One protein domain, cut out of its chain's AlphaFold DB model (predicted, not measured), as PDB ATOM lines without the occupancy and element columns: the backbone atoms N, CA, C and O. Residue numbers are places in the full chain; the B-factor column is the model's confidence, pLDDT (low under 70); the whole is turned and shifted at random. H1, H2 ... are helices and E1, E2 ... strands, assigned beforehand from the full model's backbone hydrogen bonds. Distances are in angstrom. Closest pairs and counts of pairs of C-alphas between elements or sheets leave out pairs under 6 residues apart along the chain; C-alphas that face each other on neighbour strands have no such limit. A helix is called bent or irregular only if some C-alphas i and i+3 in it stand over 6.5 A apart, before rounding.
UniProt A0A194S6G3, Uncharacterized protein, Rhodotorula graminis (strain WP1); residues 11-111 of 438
ATOM      1  N   SER A  11    -162.352  13.532  -2.404       45.72
ATOM      2  CA  SER A  11    -162.415  13.142  -0.992       45.72
ATOM      3  C   SER A  11    -161.085  13.446  -0.314       45.72
ATOM      4  O   SER A  11    -160.104  12.731  -0.497       45.72
ATOM      5  N   VAL A  12    -161.041  14.514   0.481       46.84
ATOM      6  CA  VAL A  12    -159.849  14.882   1.253       46.84
ATOM      7  C   VAL A  12    -159.863  14.122   2.578       46.84
ATOM      8  O   VAL A  12    -160.468  14.562   3.555       46.84
ATOM      9  N   ALA A  13    -159.184  12.978   2.634       43.88
ATOM     10  CA  ALA A  13    -158.869  12.335   3.907       43.88
ATOM     11  C   ALA A  13    -157.695  13.084   4.557       43.88
ATOM     12  O   ALA A  13    -156.604  13.133   4.001       43.88
ATOM     13  N   THR A  14    -157.909  13.707   5.718       45.16
ATOM     14  CA  THR A  14    -156.818  14.314   6.498       45.16
ATOM     15  C   THR A  14    -156.462  13.382   7.643       45.16
ATOM     16  O   THR A  14    -157.158  13.355   8.658       45.16
ATOM     17  N   THR A  15    -155.383  12.619   7.510       41.72
ATOM     18  CA  THR A  15    -154.873  11.802   8.614       41.72
ATOM     19  C   THR A  15    -154.043  12.692   9.539       41.72
ATOM     20  O   THR A  15    -153.009  13.224   9.143       41.72
ATOM     21  N   ARG A  16    -154.506  12.911  10.776       37.50
ATOM     22  CA  ARG A  16    -153.704  13.583  11.811       37.50
ATOM     23  C   ARG A  16    -152.766  12.567  12.453       37.50
ATOM     24  O   ARG A  16    -153.236  11.665  13.136       37.50
ATOM     25  N   VAL A  17    -151.460  12.764  12.302       39.19
ATOM     26  CA  VAL A  17    -150.462  12.151  13.188       39.19
ATOM     27  C   VAL A  17    -150.363  13.027  14.448       39.19
ATOM     28  O   VAL A  17    -150.120  14.231  14.312       39.19
ATOM     29  N   PRO A  18    -150.591  12.504  15.667       34.59
ATOM     30  CA  PRO A  18    -150.457  13.292  16.892       34.59
ATOM     31  C   PRO A  18    -149.009  13.776  17.078       34.59
ATOM     32  O   PRO A  18    -148.096  12.965  17.177       34.59
ATOM     33  N   GLY A  19    -148.798  15.097  17.134       43.59
ATOM     34  CA  GLY A  19    -147.517  15.712  17.525       43.59
ATOM     35  C   GLY A  19    -146.534  16.081  16.403       43.59
ATOM     36  O   GLY A  19    -145.530  16.723  16.695       43.59
ATOM     37  N   GLY A  20    -146.811  15.750  15.136       45.38
ATOM     38  CA  GLY A  20    -145.990  16.160  13.984       45.38
ATOM     39  C   GLY A  20    -146.596  17.327  13.186       45.38
ATOM     40  O   GLY A  20    -147.807  17.562  13.274       45.38
ATOM     41  N   PRO A  21    -145.803  18.066  12.376       54.62
ATOM     42  CA  PRO A  21    -146.372  18.923  11.338       54.62
ATOM     43  C   PRO A  21    -147.308  18.065  10.482       54.62
ATOM     44  O   PRO A  21    -146.943  16.955  10.111       54.62
ATOM     45  N   LEU A  22    -148.530  18.547  10.236       50.25
ATOM     46  CA  LEU A  22    -149.567  17.804   9.514       50.25
ATOM     47  C   LEU A  22    -149.004  17.288   8.185       50.25
ATOM     48  O   LEU A  22    -148.903  18.051   7.224       50.25
ATOM     49  N   GLU A  23    -148.653  16.007   8.132       55.28
ATOM     50  CA  GLU A  23    -148.265  15.340   6.899       55.28
ATOM     51  C   GLU A  23    -149.556  15.147   6.098       55.28
ATOM     52  O   GLU A  23    -150.344  14.225   6.311       55.28
ATOM     53  N   ARG A  24    -149.872  16.145   5.266       59.03
ATOM     54  CA  ARG A  24    -151.136  16.196   4.533       59.03
ATOM     55  C   ARG A  24    -151.082  15.180   3.404       59.03
ATOM     56  O   ARG A  24    -150.574  15.468   2.327       59.03
ATOM     57  N   ARG A  25    -151.627  13.996   3.659       63.88
ATOM     58  CA  ARG A  25    -151.866  12.971   2.646       63.88
ATOM     59  C   ARG A  25    -153.279  13.135   2.091       63.88
ATOM     60  O   ARG A  25    -154.175  12.417   2.513       63.88
ATOM     61  N   ALA A  26    -153.502  14.075   1.171       68.50
ATOM     62  CA  ALA A  26    -154.769  14.091   0.442       68.50
ATOM     63  C   ALA A  26    -154.650  13.172  -0.782       68.50
ATOM     64  O   ALA A  26    -153.891  13.423  -1.721       68.50
ATOM     65  N   VAL A  27    -155.403  12.079  -0.753       69.62
ATOM     66  CA  VAL A  27    -155.586  11.224  -1.922       69.62
ATOM     67  C   VAL A  27    -156.478  11.986  -2.905       69.62
ATOM     68  O   VAL A  27    -157.642  12.245  -2.614       69.62
ATOM     69  N   LEU A  28    -155.927  12.398  -4.051       82.56
ATOM     70  CA  LEU A  28    -156.660  13.239  -5.011       82.56
ATOM     71  C   LEU A  28    -157.713  12.466  -5.815       82.56
ATOM     72  O   LEU A  28    -158.657  13.058  -6.329       82.56
ATOM     73  N   PHE A  29    -157.558  11.151  -5.937       89.94
ATOM     74  CA  PHE A  29    -158.378  10.306  -6.798       89.94
ATOM     75  C   PHE A  29    -158.736   9.016  -6.076       89.94
ATOM     76  O   PHE A  29    -157.908   8.465  -5.357       89.94
ATOM     77  N   LEU A  30    -159.944   8.498  -6.294       88.06
ATOM     78  CA  LEU A  30    -160.311   7.197  -5.743       88.06
ATOM     79  C   LEU A  30    -159.403   6.094  -6.321       88.06
ATOM     80  O   LEU A  30    -158.961   6.208  -7.476       88.06
ATOM     81  N   PRO A  31    -159.143   5.013  -5.567       81.81
ATOM     82  CA  PRO A  31    -158.452   3.847  -6.101       81.81
ATOM     83  C   PRO A  31    -159.115   3.361  -7.397       81.81
ATOM     84  O   PRO A  31    -160.338   3.411  -7.535       81.81
ATOM     85  N   ASN A  32    -158.308   2.907  -8.357       82.25
ATOM     86  CA  ASN A  32    -158.751   2.437  -9.676       82.25
ATOM     87  C   ASN A  32    -159.466   3.485 -10.548       82.25
ATOM     88  O   ASN A  32    -160.153   3.125 -11.507       82.25
ATOM     89  N   THR A  33    -159.305   4.782 -10.260       93.69
ATOM     90  CA  THR A  33    -159.784   5.835 -11.165       93.69
ATOM     91  C   THR A  33    -159.145   5.657 -12.544       93.69
ATOM     92  O   THR A  33    -157.923   5.544 -12.661       93.69
ATOM     93  N   THR A  34    -159.972   5.652 -13.591       95.88
ATOM     94  CA  THR A  34    -159.507   5.589 -14.979       95.88
ATOM     95  C   THR A  34    -159.690   6.919 -15.693       95.88
ATOM     96  O   THR A  34    -160.706   7.588 -15.504       95.88
ATOM     97  N   PHE A  35    -158.760   7.253 -16.579       96.12
ATOM     98  CA  PHE A  35    -158.782   8.453 -17.405       96.12
ATOM     99  C   PHE A  35    -158.888   8.058 -18.884       96.12
ATOM    100  O   PHE A  35    -158.238   7.101 -19.300       96.12
ATOM    101  N   PRO A  36    -159.681   8.769 -19.698       96.81
ATOM    102  CA  PRO A  36    -159.883   8.431 -21.108       96.81
ATOM    103  C   PRO A  36    -158.637   8.664 -21.976       96.81
ATOM    104  O   PRO A  36    -158.515   8.070 -23.038       96.81
ATOM    105  N   SER A  37    -157.711   9.527 -21.554       96.38
ATOM    106  CA  SER A  37    -156.483   9.825 -22.297       96.38
ATOM    107  C   SER A  37    -155.351  10.270 -21.371       96.38
ATOM    108  O   SER A  37    -155.586  10.637 -20.216       96.38
ATOM    109  N   ALA A  38    -154.128  10.259 -21.902       95.19
ATOM    110  CA  ALA A  38    -152.930  10.755 -21.228       95.19
ATOM    111  C   ALA A  38    -153.078  12.236 -20.846       95.19
ATOM    112  O   ALA A  38    -152.866  12.612 -19.693       95.19
ATOM    113  N   ASP A  39    -153.531  13.061 -21.794       95.81
ATOM    114  CA  ASP A  39    -153.760  14.490 -21.570       95.81
ATOM    115  C   ASP A  39    -154.796  14.723 -20.469       95.81
ATOM    116  O   ASP A  39    -154.578  15.544 -19.579       95.81
ATOM    117  N   ASN A  40    -155.884  13.939 -20.464       96.50
ATOM    118  CA  ASN A  40    -156.903  14.044 -19.426       96.50
ATOM    119  C   ASN A  40    -156.341  13.695 -18.044       96.50
ATOM    120  O   ASN A  40    -156.636  14.393 -17.078       96.50
ATOM    121  N   PHE A  41    -155.507  12.657 -17.938       96.12
ATOM    122  CA  PHE A  41    -154.830  12.318 -16.686       96.12
ATOM    123  C   PHE A  41    -153.963  13.476 -16.166       96.12
ATOM    124  O   PHE A  41    -154.089  13.858 -14.998       96.12
ATOM    125  N   ILE A  42    -153.123  14.071 -17.019       96.56
ATOM    126  CA  ILE A  42    -152.230  15.173 -16.625       96.56
ATOM    127  C   ILE A  42    -153.024  16.424 -16.235       96.56
ATOM    128  O   ILE A  42    -152.726  17.039 -15.208       96.56
ATOM    129  N   GLU A  43    -154.039  16.790 -17.017       96.31
ATOM    130  CA  GLU A  43    -154.902  17.941 -16.741       96.31
ATOM    131  C   GLU A  43    -155.643  17.774 -15.409       96.31
ATOM    132  O   GLU A  43    -155.637  18.679 -14.572       96.31
ATOM    133  N   ARG A  44    -156.199  16.582 -15.157       95.88
ATOM    134  CA  ARG A  44    -156.880  16.251 -13.899       95.88
ATOM    135  C   ARG A  44    -155.936  16.299 -12.706       95.88
ATOM    136  O   ARG A  44    -156.309  16.862 -11.680       95.88
ATOM    137  N   CYS A  45    -154.729  15.741 -12.828       96.00
ATOM    138  CA  CYS A  45    -153.716  15.805 -11.771       96.00
ATOM    139  C   CYS A  45    -153.319  17.248 -11.464       96.00
ATOM    140  O   CYS A  45    -153.252  17.625 -10.294       96.00
ATOM    141  N   ARG A  46    -153.116  18.062 -12.509       96.00
ATOM    142  CA  ARG A  46    -152.759  19.474 -12.365       96.00
ATOM    143  C   ARG A  46    -153.848  20.238 -11.624       96.00
ATOM    144  O   ARG A  46    -153.544  20.834 -10.596       96.00
ATOM    145  N   ALA A  47    -155.088  20.159 -12.105       94.94
ATOM    146  CA  ALA A  47    -156.223  20.860 -11.514       94.94
ATOM    147  C   ALA A  47    -156.473  20.425 -10.062       94.94
ATOM    148  O   ALA A  47    -156.634  21.270  -9.186       94.94
ATOM    149  N   ALA A  48    -156.447  19.117  -9.784       93.75
ATOM    150  CA  ALA A  48    -156.671  18.600  -8.437       93.75
ATOM    151  C   ALA A  48    -155.548  19.005  -7.465       93.75
ATOM    152  O   ALA A  48    -155.826  19.402  -6.334       93.75
ATOM    153  N   SER A  49    -154.285  18.952  -7.899       93.62
ATOM    154  CA  SER A  49    -153.146  19.360  -7.068       93.62
ATOM    155  C   SER A  49    -153.154  20.862  -6.790       93.62
ATOM    156  O   SER A  49    -152.944  21.285  -5.654       93.62
ATOM    157  N   GLU A  50    -153.448  21.677  -7.801       93.81
ATOM    158  CA  GLU A  50    -153.565  23.126  -7.653       93.81
ATOM    159  C   GLU A  50    -154.727  23.500  -6.726       93.81
ATOM    160  O   GLU A  50    -154.554  24.310  -5.821       93.81
ATOM    161  N   GLN A  51    -155.876  22.836  -6.858       89.94
ATOM    162  CA  GLN A  51    -157.037  23.078  -6.003       89.94
ATOM    163  C   GLN A  51    -156.799  22.688  -4.535       89.94
ATOM    164  O   GLN A  51    -157.232  23.404  -3.632       89.94
ATOM    165  N   VAL A  52    -156.158  21.544  -4.280       89.88
ATOM    166  CA  VAL A  52    -156.011  20.997  -2.917       89.88
ATOM    167  C   VAL A  52    -154.763  21.531  -2.213       89.88
ATOM    168  O   VAL A  52    -154.790  21.782  -1.005       89.88
ATOM    169  N   TYR A  53    -153.669  21.708  -2.951       89.62
ATOM    170  CA  TYR A  53    -152.360  22.053  -2.396       89.62
ATOM    171  C   TYR A  53    -151.861  23.436  -2.815       89.62
ATOM    172  O   TYR A  53    -150.822  23.865  -2.311       89.62
ATOM    173  N   GLY A  54    -152.552  24.131  -3.720       93.31
ATOM    174  CA  GLY A  54    -152.105  25.420  -4.248       93.31
ATOM    175  C   GLY A  54    -150.843  25.318  -5.100       93.31
ATOM    176  O   GLY A  54    -150.161  26.319  -5.265       93.31
ATOM    177  N   VAL A  55    -150.476  24.121  -5.575       93.62
ATOM    178  CA  VAL A  55    -149.290  23.893  -6.415       93.62
ATOM    179  C   VAL A  55    -149.663  22.940  -7.554       93.62
ATOM    180  O   VAL A  55    -150.131  21.833  -7.275       93.62
ATOM    181  N   PRO A  56    -149.464  23.320  -8.830       96.38
ATOM    182  CA  PRO A  56    -149.800  22.458  -9.956       96.38
ATOM    183  C   PRO A  56    -148.823  21.281 -10.085       96.38
ATOM    184  O   PRO A  56    -147.716  21.282  -9.540       96.38
ATOM    185  N   THR A  57    -149.218  20.279 -10.870       96.50
ATOM    186  CA  THR A  57    -148.312  19.221 -11.335       96.50
ATOM    187  C   THR A  57    -147.915  19.401 -12.797       96.50
ATOM    188  O   THR A  57    -148.701  19.888 -13.620       96.50
ATOM    189  N   HIS A  58    -146.731  18.906 -13.146       95.38
ATOM    190  CA  HIS A  58    -146.244  18.795 -14.519       95.38
ATOM    191  C   HIS A  58    -145.981  17.336 -14.890       95.38
ATOM    192  O   HIS A  58    -145.652  16.510 -14.039       95.38
ATOM    193  N   GLN A  59    -146.113  17.018 -16.174       96.06
ATOM    194  CA  GLN A  59    -145.676  15.737 -16.715       96.06
ATOM    195  C   GLN A  59    -144.146  15.666 -16.633       96.06
ATOM    196  O   GLN A  59    -143.472  16.610 -17.041       96.06
ATOM    197  N   HIS A  60    -143.596  14.576 -16.099       88.06
ATOM    198  CA  HIS A  60    -142.138  14.421 -15.971       88.06
ATOM    199  C   HIS A  60    -141.587  13.229 -16.754       88.06
ATOM    200  O   HIS A  60    -140.426  13.233 -17.149       88.06
ATOM    201  N   HIS A  61    -142.378  12.178 -16.938       78.62
ATOM    202  CA  HIS A  61    -141.900  10.959 -17.572       78.62
ATOM    203  C   HIS A  61    -143.059  10.230 -18.237       78.62
ATOM    204  O   HIS A  61    -144.125  10.097 -17.627       78.62
ATOM    205  N   ASP A  62    -142.806   9.790 -19.463       77.00
ATOM    206  CA  ASP A  62    -143.686   8.984 -20.301       77.00
ATOM    207  C   ASP A  62    -142.850   7.785 -20.761       77.00
ATOM    208  O   ASP A  62    -142.067   7.882 -21.708       77.00
ATOM    209  N   ALA A  63    -142.898   6.704 -19.985       85.56
ATOM    210  CA  ALA A  63    -142.397   5.421 -20.463       85.56
ATOM    211  C   ALA A  63    -143.510   4.756 -21.278       85.56
ATOM    212  O   ALA A  63    -144.685   5.019 -21.018       85.56
ATOM    213  N   PRO A  64    -143.189   3.858 -22.227       89.06
ATOM    214  CA  PRO A  64    -144.211   3.099 -22.936       89.06
ATOM    215  C   PRO A  64    -145.163   2.410 -21.947       89.06
ATOM    216  O   PRO A  64    -144.785   1.477 -21.243       89.06
ATOM    217  N   GLY A  65    -146.397   2.907 -21.872       90.19
ATOM    218  CA  GLY A  65    -147.424   2.390 -20.972       90.19
ATOM    219  C   GLY A  65    -147.414   2.927 -19.535       90.19
ATOM    220  O   GLY A  65    -148.213   2.452 -18.732       90.19
ATOM    221  N   GLU A  66    -146.588   3.918 -19.195       95.19
ATOM    222  CA  GLU A  66    -146.578   4.569 -17.878       95.19
ATOM    223  C   GLU A  66    -146.446   6.088 -18.007       95.19
ATOM    224  O   GLU A  66    -145.493   6.608 -18.583       95.19
ATOM    225  N   LEU A  67    -147.354   6.809 -17.353       95.88
ATOM    226  CA  LEU A  67    -147.395   8.262 -17.341       95.88
ATOM    227  C   LEU A  67    -147.367   8.776 -15.906       95.88
ATOM    228  O   LEU A  67    -148.095   8.287 -15.039       95.88
ATOM    229  N   SER A  68    -146.537   9.790 -15.644       96.56
ATOM    230  CA  SER A  68    -146.419  10.370 -14.302       96.56
ATOM    231  C   SER A  68    -146.522  11.896 -14.265       96.56
ATOM    232  O   SER A  68    -145.885  12.611 -15.048       96.56
ATOM    233  N   ALA A  69    -147.294  12.385 -13.294       97.00
ATOM    234  CA  ALA A  69    -147.447  13.792 -12.949       97.00
ATOM    235  C   ALA A  69    -146.735  14.081 -11.620       97.00
ATOM    236  O   ALA A  69    -146.961  13.397 -10.623       97.00
ATOM    237  N   TRP A  70    -145.871  15.090 -11.597       97.12
ATOM    238  CA  TRP A  70    -145.043  15.451 -10.443       97.12
ATOM    239  C   TRP A  70    -145.345  16.867  -9.987       97.12
ATOM    240  O   TRP A  70    -145.696  17.713 -10.807       97.12
ATOM    241  N   CYS A  71    -145.173  17.140  -8.695       96.50
ATOM    242  CA  CYS A  71    -145.307  18.498  -8.166       96.50
ATOM    243  C   CYS A  71    -144.357  19.482  -8.875       96.50
ATOM    244  O   CYS A  71    -143.193  19.157  -9.120       96.50
ATOM    245  N   ALA A  72    -144.830  20.701  -9.149       96.00
ATOM    246  CA  ALA A  72    -144.015  21.770  -9.726       96.00
ATOM    247  C   ALA A  72    -142.766  22.114  -8.897       96.00
ATOM    248  O   ALA A  72    -141.723  22.448  -9.453       96.00
ATOM    249  N   LEU A  73    -142.831  21.944  -7.575       94.88
ATOM    250  CA  LEU A  73    -141.714  22.185  -6.654       94.88
ATOM    251  C   LEU A  73    -140.775  20.975  -6.512       94.88
ATOM    252  O   LEU A  73    -140.062  20.846  -5.517       94.88
ATOM    253  N   ARG A  74    -140.753  20.054  -7.484       94.19
ATOM    254  CA  ARG A  74    -139.840  18.901  -7.466       94.19
ATOM    255  C   ARG A  74    -138.372  19.316  -7.347       94.19
ATOM    256  O   ARG A  74    -137.620  18.668  -6.625       94.19
ATOM    257  N   ASN A  75    -137.976  20.401  -8.012       90.62
ATOM    258  CA  ASN A  75    -136.602  20.913  -7.959       90.62
ATOM    259  C   ASN A  75    -136.218  21.442  -6.565       90.62
ATOM    260  O   ASN A  75    -135.039  21.526  -6.250       90.62
ATOM    261  N   GLU A  76    -137.202  21.730  -5.708       92.56
ATOM    262  CA  GLU A  76    -137.002  22.062  -4.291       92.56
ATOM    263  C   GLU A  76    -137.026  20.816  -3.385       92.56
ATOM    264  O   GLU A  76    -137.134  20.924  -2.166       92.56
ATOM    265  N   GLY A  77    -136.969  19.616  -3.971       92.88
ATOM    266  CA  GLY A  77    -136.982  18.347  -3.246       92.88
ATOM    267  C   GLY A  77    -138.376  17.769  -2.987       92.88
ATOM    268  O   GLY A  77    -138.505  16.843  -2.183       92.88
ATOM    269  N   CYS A  78    -139.435  18.269  -3.640       94.25
ATOM    270  CA  CYS A  78    -140.759  17.652  -3.529       94.25
ATOM    271  C   CYS A  78    -140.814  16.279  -4.208       94.25
ATOM    272  O   CYS A  78    -140.593  16.161  -5.412       94.25
ATOM    273  N   LYS A  79    -141.161  15.241  -3.434       93.94
ATOM    274  CA  LYS A  79    -141.287  13.851  -3.911       93.94
ATOM    275  C   LYS A  79    -142.703  13.470  -4.360       93.94
ATOM    276  O   LYS A  79    -142.911  12.331  -4.769       93.94
ATOM    277  N   TYR A  80    -143.663  14.392  -4.281       95.38
ATOM    278  CA  TYR A  80    -145.047  14.138  -4.670       95.38
ATOM    279  C   TYR A  80    -145.154  13.737  -6.149       95.38
ATOM    280  O   TYR A  80    -144.659  14.448  -7.036       95.38
ATOM    281  N   ARG A  81    -145.818  12.605  -6.401       95.88
ATOM    282  CA  ARG A  81    -145.906  11.946  -7.710       95.88
ATOM    283  C   ARG A  81    -147.216  11.172  -7.833       95.88
ATOM    284  O   ARG A  81    -147.539  10.366  -6.967       95.88
ATOM    285  N   VAL A  82    -147.909  11.328  -8.953       96.81
ATOM    286  CA  VAL A  82    -149.079  10.524  -9.331       96.81
ATOM    287  C   VAL A  82    -148.738   9.738 -10.592       96.81
ATOM    288  O   VAL A  82    -148.150  10.296 -11.518       96.81
ATOM    289  N   VAL A  83    -149.079   8.449 -10.631       95.94
ATOM    290  CA  VAL A  83    -148.723   7.533 -11.725       95.94
ATOM    291  C   VAL A  83    -149.962   6.833 -12.262       95.94
ATOM    292  O   VAL A  83    -150.784   6.335 -11.488       95.94
ATOM    293  N   ALA A  84    -150.063   6.763 -13.585       96.19
ATOM    294  CA  ALA A  84    -151.052   5.961 -14.284       96.19
ATOM    295  C   ALA A  84    -150.387   5.016 -15.292       96.19
ATOM    296  O   ALA A  84    -149.375   5.358 -15.904       96.19
ATOM    297  N   LEU A  85    -150.981   3.838 -15.470       95.44
ATOM    298  CA  LEU A  85    -150.567   2.844 -16.460       95.44
ATOM    299  C   LEU A  85    -151.540   2.826 -17.637       95.44
ATOM    300  O   LEU A  85    -152.754   2.952 -17.447       95.44
ATOM    301  N   ALA A  86    -151.019   2.654 -18.848       95.25
ATOM    302  CA  ALA A  86    -151.843   2.529 -20.038       95.25
ATOM    303  C   ALA A  86    -152.554   1.171 -20.057       95.25
ATOM    304  O   ALA A  86    -151.947   0.106 -19.940       95.25
ATOM    305  N   LEU A  87    -153.862   1.228 -20.252       92.12
ATOM    306  CA  LEU A  87    -154.706   0.140 -20.725       92.12
ATOM    307  C   LEU A  87    -155.045   0.416 -22.197       92.12
ATOM    308  O   LEU A  87    -154.816   1.517 -22.692       92.12
ATOM    309  N   THR A  88    -155.634  -0.558 -22.894       89.31
ATOM    310  CA  THR A  88    -155.893  -0.494 -24.348       89.31
ATOM    311  C   THR A  88    -156.544   0.813 -24.822       89.31
ATOM    312  O   THR A  88    -156.199   1.298 -25.892       89.31
ATOM    313  N   GLU A  89    -157.441   1.408 -24.028       93.00
ATOM    314  CA  GLU A  89    -158.190   2.624 -24.402       93.00
ATOM    315  C   GLU A  89    -158.281   3.670 -23.278       93.00
ATOM    316  O   GLU A  89    -159.069   4.611 -23.344       93.00
ATOM    317  N   ARG A  90    -157.539   3.483 -22.184       95.94
ATOM    318  CA  ARG A  90    -157.659   4.324 -20.984       95.94
ATOM    319  C   ARG A  90    -156.404   4.242 -20.135       95.94
ATOM    320  O   ARG A  90    -155.606   3.332 -20.291       95.94
ATOM    321  N   TRP A  91    -156.266   5.148 -19.187       96.56
ATOM    322  CA  TRP A  91    -155.169   5.183 -18.229       96.56
ATOM    323  C   TRP A  91    -155.700   4.851 -16.844       96.56
ATOM    324  O   TRP A  91    -156.665   5.466 -16.403       96.56
ATOM    325  N   LEU A  92    -155.112   3.877 -16.160       95.75
ATOM    326  CA  LEU A  92    -155.515   3.464 -14.817       95.75
ATOM    327  C   LEU A  92    -154.565   4.070 -13.787       95.75
ATOM    328  O   LEU A  92    -153.359   3.857 -13.873       95.75
ATOM    329  N   LEU A  93    -155.101   4.790 -12.801       96.00
ATOM    330  CA  LEU A  93    -154.326   5.247 -11.650       96.00
ATOM    331  C   LEU A  93    -153.782   4.054 -10.856       96.00
ATOM    332  O   LEU A  93    -154.560   3.220 -10.388       96.00
ATOM    333  N   THR A  94    -152.474   4.035 -10.603       92.44
ATOM    334  CA  THR A  94    -151.836   2.979  -9.808       92.44
ATOM    335  C   THR A  94    -151.401   3.532  -8.458       92.44
ATOM    336  O   THR A  94    -150.293   4.044  -8.308       92.44
ATOM    337  N   GLU A  95    -152.265   3.409  -7.447       90.19
ATOM    338  CA  GLU A  95    -152.042   3.994  -6.116       90.19
ATOM    339  C   GLU A  95    -150.701   3.576  -5.491       90.19
ATOM    340  O   GLU A  95    -150.013   4.406  -4.901       90.19
ATOM    341  N   ARG A  96    -150.291   2.316  -5.686       87.69
ATOM    342  CA  ARG A  96    -149.028   1.769  -5.159       87.69
ATOM    343  C   ARG A  96    -147.773   2.428  -5.735       87.69
ATOM    344  O   ARG A  96    -146.723   2.362  -5.109       87.69
ATOM    345  N   LEU A  97    -147.872   3.033  -6.919       90.50
ATOM    346  CA  LEU A  97    -146.765   3.739  -7.574       90.50
ATOM    347  C   LEU A  97    -146.788   5.249  -7.288       90.50
ATOM    348  O   LEU A  97    -145.886   5.971  -7.717       90.50
ATOM    349  N   CYS A  98    -147.815   5.736  -6.586       94.50
ATOM    350  CA  CYS A  98    -147.990   7.147  -6.272       94.50
ATOM    351  C   CYS A  98    -147.329   7.515  -4.936       94.50
ATOM    352  O   CYS A  98    -147.402   6.781  -3.951       94.50
ATOM    353  N   THR A  99    -146.771   8.721  -4.882       93.69
ATOM    354  CA  THR A  99    -146.308   9.381  -3.659       93.69
ATOM    355  C   THR A  99    -147.257  10.532  -3.353       93.69
ATOM    356  O   THR A  99    -147.207  11.575  -4.002       93.69
ATOM    357  N   TRP A 100    -148.121  10.346  -2.355       93.56
ATOM    358  CA  TRP A 100    -149.194  11.290  -2.010       93.56
ATOM    359  C   TRP A 100    -148.789  12.380  -1.007       93.56
ATOM    360  O   TRP A 100    -149.641  13.150  -0.569       93.56
ATOM    361  N   THR A 101    -147.519  12.434  -0.604       90.94
ATOM    362  CA  THR A 101    -147.012  13.385   0.391       90.94
ATOM    363  C   THR A 101    -146.165  14.474  -0.264       90.94
ATOM    364  O   THR A 101    -145.238  14.207  -1.030       90.94
ATOM    365  N   HIS A 102    -146.487  15.728   0.051       90.69
ATOM    366  CA  HIS A 102    -145.666  16.884  -0.297       90.69
ATOM    367  C   HIS A 102    -144.666  17.175   0.830       90.69
ATOM    368  O   HIS A 102    -145.033  17.157   2.002       90.69
ATOM    369  N   SER A 103    -143.423  17.519   0.484       90.69
ATOM    370  CA  SER A 103    -142.404  17.994   1.440       90.69
ATOM    371  C   SER A 103    -142.413  19.519   1.632       90.69
ATOM    372  O   SER A 103    -141.468  20.095   2.164       90.69
ATOM    373  N   HIS A 104    -143.480  20.192   1.195       89.50
ATOM    374  CA  HIS A 104    -143.686  21.629   1.355       89.50
ATOM    375  C   HIS A 104    -145.115  21.914   1.843       89.50
ATOM    376  O   HIS A 104    -146.020  21.112   1.595       89.50
ATOM    377  N   PRO A 105    -145.351  23.055   2.516       86.62
ATOM    378  CA  PRO A 105    -146.702  23.467   2.877       86.62
ATOM    379  C   PRO A 105    -147.565  23.709   1.631       86.62
ATOM    380  O   PRO A 105    -147.063  24.007   0.542       86.62
ATOM    381  N   ALA A 106    -148.882  23.595   1.807       81.88
ATOM    382  CA  ALA A 106    -149.842  24.030   0.796       81.88
ATOM    383  C   ALA A 106    -149.713  25.547   0.565       81.88
ATOM    384  O   ALA A 106    -149.393  26.283   1.501       81.88
ATOM    385  N   ASN A 107    -149.987  25.999  -0.659       81.00
ATOM    386  CA  ASN A 107    -149.911  27.396  -1.105       81.00
ATOM    387  C   ASN A 107    -148.498  27.999  -1.105       81.00
ATOM    388  O   ASN A 107    -148.352  29.216  -1.110       81.00
ATOM    389  N   LYS A 108    -147.443  27.172  -1.123       72.12
ATOM    390  CA  LYS A 108    -146.069  27.674  -1.290       72.12
ATOM    391  C   LYS A 108    -145.825  28.256  -2.691       72.12
ATOM    392  O   LYS A 108    -144.895  29.033  -2.863       72.12
ATOM    393  N   ALA A 109    -146.646  27.906  -3.686       58.91
ATOM    394  CA  ALA A 109    -146.528  28.471  -5.027       58.91
ATOM    395  C   ALA A 109    -147.133  29.882  -5.101       58.91
ATOM    396  O   ALA A 109    -148.089  30.132  -5.824       58.91
ATOM    397  N   GLU A 110    -146.501  30.843  -4.436       54.56
ATOM    398  CA  GLU A 110    -146.327  32.151  -5.070       54.56
ATOM    399  C   GLU A 110    -145.262  31.970  -6.167       54.56
ATOM    400  O   GLU A 110    -144.101  32.330  -5.999       54.56
ATOM    401  N   ALA A 111    -145.612  31.288  -7.265       46.75
ATOM    402  CA  ALA A 111    -144.665  30.952  -8.325       46.75
ATOM    403  C   ALA A 111    -145.114  31.497  -9.686       46.75
ATOM    404  O   ALA A 111    -146.215  31.248 -10.172       46.75
TER     405      ALA A 111
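This is residues 11 to 111 of the 438 residues of an uncharacterized protein of Rhodotorula graminis (strain WP1) (UniProt A0A194S6G3). Picture one strongly twisted sheet of four strands, E1 to E4, curled round a single long helix, H1, which lies in its hollow; a tiny helix, H2, grazes the sheet after E2. Ahead of H1 a long stretch with no named element, residues 11 to 37, loops out to Gly 19 at one end of the long axis, while the turn between E3 and E4 lies at the other. The printed part has 101 residues, with two named helices and four named strands in the order H1, E1, E2, H2, E3, E4; the sheet runs E1, E2, E3, E4, all antiparallel. The class is mixed, helices and strands, with 45 residues in named elements, under half. The whole is compact, with a radius of gyration of the C-alphas of 13.5 A, yet elongated, spanning 45 by 27 by 19 A.

Start at the hairpin of E1, residues 57 to 63, and E2, residues 66 to 71: they are antiparallel at 155 degrees, and N 58 and O 70 are 2.8 A apart, within hydrogen-bond range. Next look at E3, residues 81 to 87, antiparallel to E2 at 160 degrees, where N 69 and O 82 are 2.9 A apart. E4, residues 90 to 93, forms a hairpin with E3 at 143 degrees, and N 92 and O 85 are 2.8 A apart. Residues 34 to 35 pair antiparallel with residues 91 to 92 of E4. The sheet curls round H1, residues 38 to 53, in two layers, a helix on one face of the sheet; the closest C-alphas of H1 and E1 are those of Arg 46 and Thr 57, 4.6 A apart. H2, residues 72 to 76, only grazes the sheet with residues 72 to 74 and is apart from H1. In H1 every O i to N i+4 pair is within hydrogen-bond range; H2 has 0 of 1, and 1 of 2 O i to N i+3 pairs.

Find C-alpha 57 at (-148.312, 19.221, -11.335), where E1 begins its 17.6 A; E2 covers 17.0 A and E3 19.7 A. E4 covers 10.0 A and ends at C-alpha 93, (-154.326, 5.247, -11.650). For H1, go to C-alpha 38 at (-152.930, 10.755, -21.228) and read on for 22.0 A to C-alpha 53. H2 covers 8.9 A and is irregular: C-alphas 72 and 75 are 7.7 A apart.

The two C-alphas farthest apart are those of Gly 19 and Thr 88, 45.7 A. The printed part has no cut, and the links between its named elements are tight. Look for low confidence, pLDDT under 70, at residues 11 to 27 and 109 to 111; the mean of the printed part is 84.0.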